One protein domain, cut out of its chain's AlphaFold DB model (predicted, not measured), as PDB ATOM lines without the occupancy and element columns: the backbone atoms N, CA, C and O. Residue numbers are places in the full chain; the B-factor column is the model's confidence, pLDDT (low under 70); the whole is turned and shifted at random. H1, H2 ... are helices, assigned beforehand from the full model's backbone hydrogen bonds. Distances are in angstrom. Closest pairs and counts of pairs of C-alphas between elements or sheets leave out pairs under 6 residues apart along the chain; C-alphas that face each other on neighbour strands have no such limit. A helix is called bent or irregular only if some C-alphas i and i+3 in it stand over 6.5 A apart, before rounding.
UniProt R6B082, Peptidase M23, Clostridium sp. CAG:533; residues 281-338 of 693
ATOM      1  N   ASN A 281     140.031 129.358 175.417       74.44
ATOM      2  CA  ASN A 281     138.622 129.453 175.002       74.44
ATOM      3  C   ASN A 281     138.364 130.395 173.802       74.44
ATOM      4  O   ASN A 281     137.311 131.029 173.722       74.44
ATOM      5  N   TYR A 282     139.330 130.530 172.885       79.19
ATOM      6  CA  TYR A 282     139.232 131.471 171.759       79.19
ATOM      7  C   TYR A 282     138.102 131.093 170.786       79.19
ATOM      8  O   TYR A 282     137.228 131.914 170.502       79.19
ATOM      9  N   PHE A 283     138.071 129.840 170.321       75.38
ATOM     10  CA  PHE A 283     137.023 129.357 169.414       75.38
ATOM     11  C   PHE A 283     135.663 129.200 170.105       75.38
ATOM     12  O   PHE A 283     134.631 129.361 169.463       75.38
ATOM     13  N   ASP A 284     135.630 128.959 171.417       76.88
ATOM     14  CA  ASP A 284     134.395 128.818 172.198       76.88
ATOM     15  C   ASP A 284     133.487 130.055 172.104       76.88
ATOM     16  O   ASP A 284     132.266 129.949 172.224       76.88
ATOM     17  N   LYS A 285     134.099 131.227 171.886       69.75
ATOM     18  CA  LYS A 285     133.448 132.536 171.757       69.75
ATOM     19  C   LYS A 285     132.906 132.808 170.340       69.75
ATOM     20  O   LYS A 285     132.358 133.885 170.123       69.75
ATOM     21  N   LYS A 286     133.035 131.865 169.390       66.56
ATOM     22  CA  LYS A 286     132.638 131.980 167.971       66.56
ATOM     23  C   LYS A 286     131.419 131.088 167.625       66.56
ATOM     24  O   LYS A 286     131.589 129.898 167.369       66.56
ATOM     25  N   PRO A 287     130.183 131.626 167.550       56.62
ATOM     26  CA  PRO A 287     128.959 130.857 167.284       56.62
ATOM     27  C   PRO A 287     128.877 130.154 165.922       56.62
ATOM     28  O   PRO A 287     128.181 129.146 165.829       56.62
ATOM     29  N   HIS A 288     129.577 130.639 164.889       57.34
ATOM     30  CA  HIS A 288     129.660 129.949 163.590       57.34
ATOM     31  C   HIS A 288     130.318 128.566 163.733       57.34
ATOM     32  O   HIS A 288     129.863 127.612 163.116       57.34
ATOM     33  N   LEU A 289     131.266 128.416 164.667       60.03
ATOM     34  CA  LEU A 289     131.948 127.151 164.967       60.03
ATOM     35  C   LEU A 289     131.127 126.202 165.868       60.03
ATOM     36  O   LEU A 289     131.670 125.257 166.438       60.03
ATOM     37  N   SER A 290     129.822 126.442 166.053       60.88
ATOM     38  CA  SER A 290     128.956 125.606 166.910       60.88
ATOM     39  C   SER A 290     128.724 124.188 166.362       60.88
ATOM     40  O   SER A 290     128.485 123.262 167.144       60.88
ATOM     41  N   ASN A 291     128.898 123.995 165.051       54.44
ATOM     42  CA  ASN A 291     129.025 122.692 164.390       54.44
ATOM     43  C   ASN A 291     130.069 121.793 165.092       54.44
ATOM     44  O   ASN A 291     129.736 120.680 165.506       54.44
ATOM     45  N   TYR A 292     131.282 122.295 165.348       61.84
ATOM     46  CA  TYR A 292     132.364 121.536 165.994       61.84
ATOM     47  C   TYR A 292     132.037 121.080 167.424       61.84
ATOM     48  O   TYR A 292     132.508 120.029 167.857       61.84
ATOM     49  N   TYR A 293     131.185 121.820 168.143       69.88
ATOM     50  CA  TYR A 293     130.804 121.514 169.529       69.88
ATOM     51  C   TYR A 293     129.471 120.757 169.656       69.88
ATOM     52  O   TYR A 293     129.060 120.450 170.775       69.88
ATOM     53  N   THR A 294     128.786 120.418 168.554       68.50
ATOM     54  CA  THR A 294     127.395 119.912 168.584       68.50
ATOM     55  C   THR A 294     127.192 118.727 169.540       68.50
ATOM     56  O   THR A 294     126.257 118.750 170.335       68.50
ATOM     57  N   LYS A 295     128.120 117.759 169.592       69.38
ATOM     58  CA  LYS A 295     128.038 116.603 170.515       69.38
ATOM     59  C   LYS A 295     128.095 116.967 172.006       69.38
ATOM     60  O   LYS A 295     127.613 116.208 172.841       69.38
ATOM     61  N   ILE A 296     128.690 118.105 172.362       84.00
ATOM     62  CA  ILE A 296     128.738 118.630 173.739       84.00
ATOM     63  C   ILE A 296     127.438 119.386 174.048       84.00
ATOM     64  O   ILE A 296     126.882 119.271 175.141       84.00
ATOM     65  N   LEU A 297     126.917 120.114 173.057       79.19
ATOM     66  CA  LEU A 297     125.648 120.841 173.139       79.19
ATOM     67  C   LEU A 297     124.457 119.881 173.301       79.19
ATOM     68  O   LEU A 297     123.605 120.106 174.157       79.19
ATOM     69  N   GLU A 298     124.463 118.752 172.588       77.69
ATOM     70  CA  GLU A 298     123.500 117.651 172.749       77.69
ATOM     71  C   GLU A 298     123.497 117.078 174.176       77.69
ATOM     72  O   GLU A 298     122.435 116.965 174.791       77.69
ATOM     73  N   LYS A 299     124.678 116.773 174.744       82.94
ATOM     74  CA  LYS A 299     124.824 116.260 176.125       82.94
ATOM     75  C   LYS A 299     124.291 117.224 177.190       82.94
ATOM     76  O   LYS A 299     123.840 116.784 178.244       82.94
ATOM     77  N   THR A 300     124.386 118.528 176.936       85.06
ATOM     78  CA  THR A 300     124.077 119.606 177.894       85.06
ATOM     79  C   THR A 300     122.727 120.284 177.634       85.06
ATOM     80  O   THR A 300     122.308 121.154 178.399       85.06
ATOM     81  N   GLY A 301     122.021 119.897 176.566       81.75
ATOM     82  CA  GLY A 301     120.754 120.505 176.149       81.75
ATOM     83  C   GLY A 301     120.875 121.965 175.694       81.75
ATOM     84  O   GLY A 301     119.866 122.676 175.663       81.75
ATOM     85  N   LYS A 302     122.088 122.433 175.377       78.69
ATOM     86  CA  LYS A 302     122.353 123.795 174.887       78.69
ATOM     87  C   LYS A 302     122.256 123.853 173.364       78.69
ATOM     88  O   LYS A 302     122.183 122.829 172.690       78.69
ATOM     89  N   LYS A 303     122.255 125.064 172.810       67.06
ATOM     90  CA  LYS A 303     122.274 125.311 171.359       67.06
ATOM     91  C   LYS A 303     123.551 125.993 170.882       67.06
ATOM     92  O   LYS A 303     123.822 125.967 169.687       67.06
ATOM     93  N   ARG A 304     124.331 126.607 171.779       65.19
ATOM     94  CA  ARG A 304     125.587 127.304 171.448       65.19
ATOM     95  C   ARG A 304     126.647 127.090 172.521       65.19
ATOM     96  O   ARG A 304     126.324 127.020 173.702       65.19
ATOM     97  N   ASN A 305     127.922 127.070 172.130       67.19
ATOM     98  CA  ASN A 305     129.035 126.844 173.065       67.19
ATOM     99  C   ASN A 305     129.175 127.959 174.124       67.19
ATOM    100  O   ASN A 305     129.612 127.715 175.246       67.19
ATOM    101  N   THR A 306     128.699 129.166 173.807       71.00
ATOM    102  CA  THR A 306     128.585 130.304 174.733       71.00
ATOM    103  C   THR A 306     127.510 130.135 175.819       71.00
ATOM    104  O   THR A 306     127.457 130.942 176.743       71.00
ATOM    105  N   GLU A 307     126.661 129.103 175.743       78.88
ATOM    106  CA  GLU A 307     125.627 128.776 176.739       78.88
ATOM    107  C   GLU A 307     126.084 127.700 177.746       78.88
ATOM    108  O   GLU A 307     125.314 127.317 178.634       78.88
ATOM    109  N   LEU A 308     127.312 127.184 177.619       82.62
ATOM    110  CA  LEU A 308     127.914 126.267 178.590       82.62
ATOM    111  C   LEU A 308     128.404 127.034 179.825       82.62
ATOM    112  O   LEU A 308     129.151 128.007 179.713       82.62
ATOM    113  N   THR A 309     128.032 126.555 181.009       88.12
ATOM    114  CA  THR A 309     128.630 126.972 182.285       88.12
ATOM    115  C   THR A 309     130.028 126.376 182.450       88.12
ATOM    116  O   THR A 309     130.343 125.351 181.846       88.12
ATOM    117  N   GLU A 310     130.870 126.965 183.303       85.06
ATOM    118  CA  GLU A 310     132.234 126.451 183.515       85.06
ATOM    119  C   GLU A 310     132.254 124.995 184.013       85.06
ATOM    120  O   GLU A 310     133.084 124.218 183.560       85.06
ATOM    121  N   ALA A 311     131.280 124.582 184.834       89.00
ATOM    122  CA  ALA A 311     131.146 123.189 185.272       89.00
ATOM    123  C   ALA A 311     130.764 122.227 184.125       89.00
ATOM    124  O   ALA A 311     131.194 121.077 184.111       89.00
ATOM    125  N   GLU A 312     129.979 122.682 183.140       89.12
ATOM    126  CA  GLU A 312     129.686 121.894 181.933       89.12
ATOM    127  C   GLU A 312     130.903 121.808 181.001       89.12
ATOM    128  O   GLU A 312     131.098 120.775 180.361       89.12
ATOM    129  N   LYS A 313     131.740 122.855 180.950       86.31
ATOM    130  CA  LYS A 313     133.004 122.848 180.197       86.31
ATOM    131  C   LYS A 313     134.039 121.933 180.844       86.31
ATOM    132  O   LYS A 313     134.612 121.102 180.154       86.31
ATOM    133  N   GLU A 314     134.231 122.034 182.158       88.56
ATOM    134  CA  GLU A 314     135.129 121.169 182.936       88.56
ATOM    135  C   GLU A 314     134.738 119.688 182.782       88.56
ATOM    136  O   GLU A 314     135.585 118.849 182.489       88.56
ATOM    137  N   ALA A 315     133.438 119.374 182.843       91.06
ATOM    138  CA  ALA A 315     132.920 118.018 182.652       91.06
ATOM    139  C   ALA A 315     133.012 117.469 181.208       91.06
ATOM    140  O   ALA A 315     132.771 116.280 181.005       91.06
ATOM    141  N   ASN A 316     133.330 118.301 180.207       90.56
ATOM    142  CA  ASN A 316     133.477 117.903 178.797       90.56
ATOM    143  C   ASN A 316     134.799 118.415 178.184       90.56
ATOM    144  O   ASN A 316     134.894 118.584 176.966       90.56
ATOM    145  N   ILE A 317     135.819 118.686 179.010       87.75
ATOM    146  CA  ILE A 317     137.034 119.395 178.579       87.75
ATOM    147  C   ILE A 317     137.810 118.652 177.484       87.75
ATOM    148  O   ILE A 317     138.350 119.294 176.584       87.75
ATOM    149  N   ASP A 318     137.797 117.317 177.496       89.88
ATOM    150  CA  ASP A 318     138.442 116.486 176.473       89.88
ATOM    151  C   ASP A 318     137.756 116.631 175.102       89.88
ATOM    152  O   ASP A 318     138.427 116.882 174.102       89.88
ATOM    153  N   ASP A 319     136.416 116.561 175.050       86.38
ATOM    154  CA  ASP A 319     135.648 116.772 173.810       86.38
ATOM    155  C   ASP A 319     135.833 118.201 173.275       86.38
ATOM    156  O   ASP A 319     135.961 118.406 172.068       86.38
ATOM    157  N   ILE A 320     135.856 119.198 174.169       87.00
ATOM    158  CA  ILE A 320     136.079 120.612 173.829       87.00
ATOM    159  C   ILE A 320     137.487 120.807 173.252       87.00
ATOM    160  O   ILE A 320     137.654 121.468 172.226       87.00
ATOM    161  N   THR A 321     138.498 120.201 173.875       87.81
ATOM    162  CA  THR A 321     139.895 120.259 173.421       87.81
ATOM    163  C   THR A 321     140.058 119.585 172.058       87.81
ATOM    164  O   THR A 321     140.708 120.139 171.174       87.81
ATOM    165  N   GLU A 322     139.415 118.438 171.843       84.12
ATOM    166  CA  GLU A 322     139.426 117.713 170.568       84.12
ATOM    167  C   GLU A 322     138.638 118.444 169.458       84.12
ATOM    168  O   GLU A 322     139.020 118.379 168.288       84.12
ATOM    169  N   ALA A 323     137.585 119.198 169.795       72.31
ATOM    170  CA  ALA A 323     136.893 120.087 168.855       72.31
ATOM    171  C   ALA A 323     137.789 121.262 168.415       72.31
ATOM    172  O   ALA A 323     137.954 121.498 167.216       72.31
ATOM    173  N   ARG A 324     138.442 121.949 169.364       84.44
ATOM    174  CA  ARG A 324     139.420 123.020 169.075       84.44
ATOM    175  C   ARG A 324     140.625 122.509 168.284       84.44
ATOM    176  O   ARG A 324     141.096 123.190 167.377       84.44
ATOM    177  N   LYS A 325     141.112 121.306 168.602       84.62
ATOM    178  CA  LYS A 325     142.235 120.665 167.910       84.62
ATOM    179  C   LYS A 325     141.932 120.443 166.427       84.62
ATOM    180  O   LYS A 325     142.768 120.808 165.610       84.62
ATOM    181  N   LYS A 326     140.730 119.969 166.075       65.44
ATOM    182  CA  LYS A 326     140.300 119.833 164.670       65.44
ATOM    183  C   LYS A 326     140.269 121.168 163.924       65.44
ATOM    184  O   LYS A 326     140.766 121.240 162.806       65.44
ATOM    185  N   ILE A 327     139.759 122.227 164.558       69.75
ATOM    186  CA  ILE A 327     139.772 123.585 163.987       69.75
ATOM    187  C   ILE A 327     141.221 124.041 163.722       69.75
ATOM    188  O   ILE A 327     141.521 124.567 162.654       69.75
ATOM    189  N   VAL A 328     142.150 123.787 164.653       80.31
ATOM    190  CA  VAL A 328     143.582 124.097 164.475       80.31
ATOM    191  C   VAL A 328     144.251 123.236 163.400       80.31
ATOM    192  O   VAL A 328     145.099 123.746 162.673       80.31
ATOM    193  N   GLU A 329     143.891 121.961 163.278       71.25
ATOM    194  CA  GLU A 329     144.386 121.071 162.220       71.25
ATOM    195  C   GLU A 329     143.930 121.579 160.841       71.25
ATOM    196  O   GLU A 329     144.775 121.834 159.988       71.25
ATOM    197  N   MET A 330     142.646 121.911 160.669       51.34
ATOM    198  CA  MET A 330     142.128 122.498 159.423       51.34
ATOM    199  C   MET A 330     142.747 123.868 159.096       51.34
ATOM    200  O   MET A 330     143.093 124.122 157.944       51.34
ATOM    201  N   ILE A 331     142.946 124.747 160.088       63.94
ATOM    202  CA  ILE A 331     143.650 126.030 159.894       63.94
ATOM    203  C   ILE A 331     145.096 125.799 159.434       63.94
ATOM    204  O   ILE A 331     145.572 126.501 158.542       63.94
ATOM    205  N   LYS A 332     145.800 124.816 160.012       71.88
ATOM    206  CA  LYS A 332     147.165 124.460 159.601       71.88
ATOM    207  C   LYS A 332     147.210 123.896 158.193       71.88
ATOM    208  O   LYS A 332     148.078 124.306 157.434       71.88
ATOM    209  N   ASP A 333     146.285 123.020 157.825       51.56
ATOM    210  CA  ASP A 333     146.236 122.452 156.477       51.56
ATOM    211  C   ASP A 333     145.936 123.537 155.433       51.56
ATOM    212  O   ASP A 333     146.625 123.621 154.415       51.56
ATOM    213  N   LEU A 334     145.011 124.459 155.728       48.66
ATOM    214  CA  LEU A 334     144.767 125.647 154.902       48.66
ATOM    215  C   LEU A 334     146.012 126.540 154.770       48.66
ATOM    216  O   LEU A 334     146.272 127.041 153.682       48.66
ATOM    217  N   LEU A 335     146.800 126.726 155.838       55.69
ATOM    218  CA  LEU A 335     148.043 127.516 155.820       55.69
ATOM    219  C   LEU A 335     149.196 126.809 155.093       55.69
ATOM    220  O   LEU A 335     149.918 127.453 154.333       55.69
ATOM    221  N   ASN A 336     149.352 125.498 155.279       54.00
ATOM    222  CA  ASN A 336     150.345 124.666 154.592       54.00
ATOM    223  C   ASN A 336     150.108 124.663 153.075       54.00
ATOM    224  O   ASN A 336     151.064 124.707 152.298       54.00
ATOM    225  N   ASN A 337     148.833 124.671 152.672       43.47
ATOM    226  CA  ASN A 337     148.388 124.751 151.285       43.47
ATOM    227  C   ASN A 337     148.263 126.201 150.766       43.47
ATOM    228  O   ASN A 337     148.048 126.402 149.573       43.47
ATOM    229  N   TYR A 338     148.437 127.231 151.607       38.81
ATOM    230  CA  TYR A 338     148.219 128.635 151.229       38.81
ATOM    231  C   TYR A 338     149.277 129.137 150.233       38.81
ATOM    232  O   TYR A 338     150.366 129.592 150.604       38.81
TER     233      TYR A 338
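AT A GLANCE: This is residues 281 to 338 of the 693 residues of the protein "Peptidase M23" of Clostridium sp. CAG:533 (UniProt R6B082). Picture a small body with one long helical arm: the long helix H3 has its first part packed side by side with the irregular helix H1, and the short helix H2 sits at the end of the body where H3 begins. Residues 329 to 338, of which 329 to 336 belong to H3, stick out free of the body and make much of the length. The printed part has 58 residues with three named helices, H1, H2 and H3 in that order, and no named strand; the class is all helix. The whole is only just compact, close to loose, with a radius of gyration of the C-alphas of 12.0 A, and it is elongated, spanning 37 by 20 by 17 A.

IN THESE COORDINATES: Start at Asn 281, whose C-alpha is at (138.622, 129.453, 175.002), and go on to C-alpha 287 at (128.959, 130.857, 167.284), where H1 begins. H1 holds residues 287 to 300 and measures 16.2 A from first to last C-alpha. It is irregular: C-alphas 292 and 295 are 8.0 A apart, and its line is a rough one. After a short link of 9 residues comes H2, residues 310 to 314, 6.1 A long. A tight link of 2 residues then leads to H3, residues 317 to 336, 27.9 A long; find its last C-alpha, 336, at (150.345, 124.666, 154.592).

HOW THE PARTS SIT: Look first at Tyr 292 and Ala 323, whose C-alphas, 5.5 A apart, are the closest of H1 and H3. These two helices touch, H1 with residues 292 to 296 alone and H3 with residues 319 to 327 alone. Their lines stand at a shallow tilt of 25 degrees, and they run opposite ways. Next turn to H2, which is close to H1 but not clearly touching it; the closest C-alphas, of Thr 300 and Glu 312, are 7.3 A apart. H2 is also close to H3 but not clearly touching it, with the closest C-alphas, of Lys 313 and Ile 320, 7.4 A apart. In the backbones of H2 and H3 every O i to N i+4 pair is within hydrogen-bond range, while in H1 4 of 10 such pairs are, beside 8 of 11 O i to N i+3 pairs.

THE WHOLE: The two C-alphas farthest apart, those of Ala 311 and Tyr 338, are 38.5 A from each other. Set aside residues 329 to 338, which stand free, and the body of 48 residues spans 24 by 20 by 16 A. The printed part has no cut, and no link between its named helices is long. The mean pLDDT of the printed part is 73.1; look for values under 70 at residues 285 to 295, 303 to 305, 326 to 327, 330 to 331 and 333 to 338.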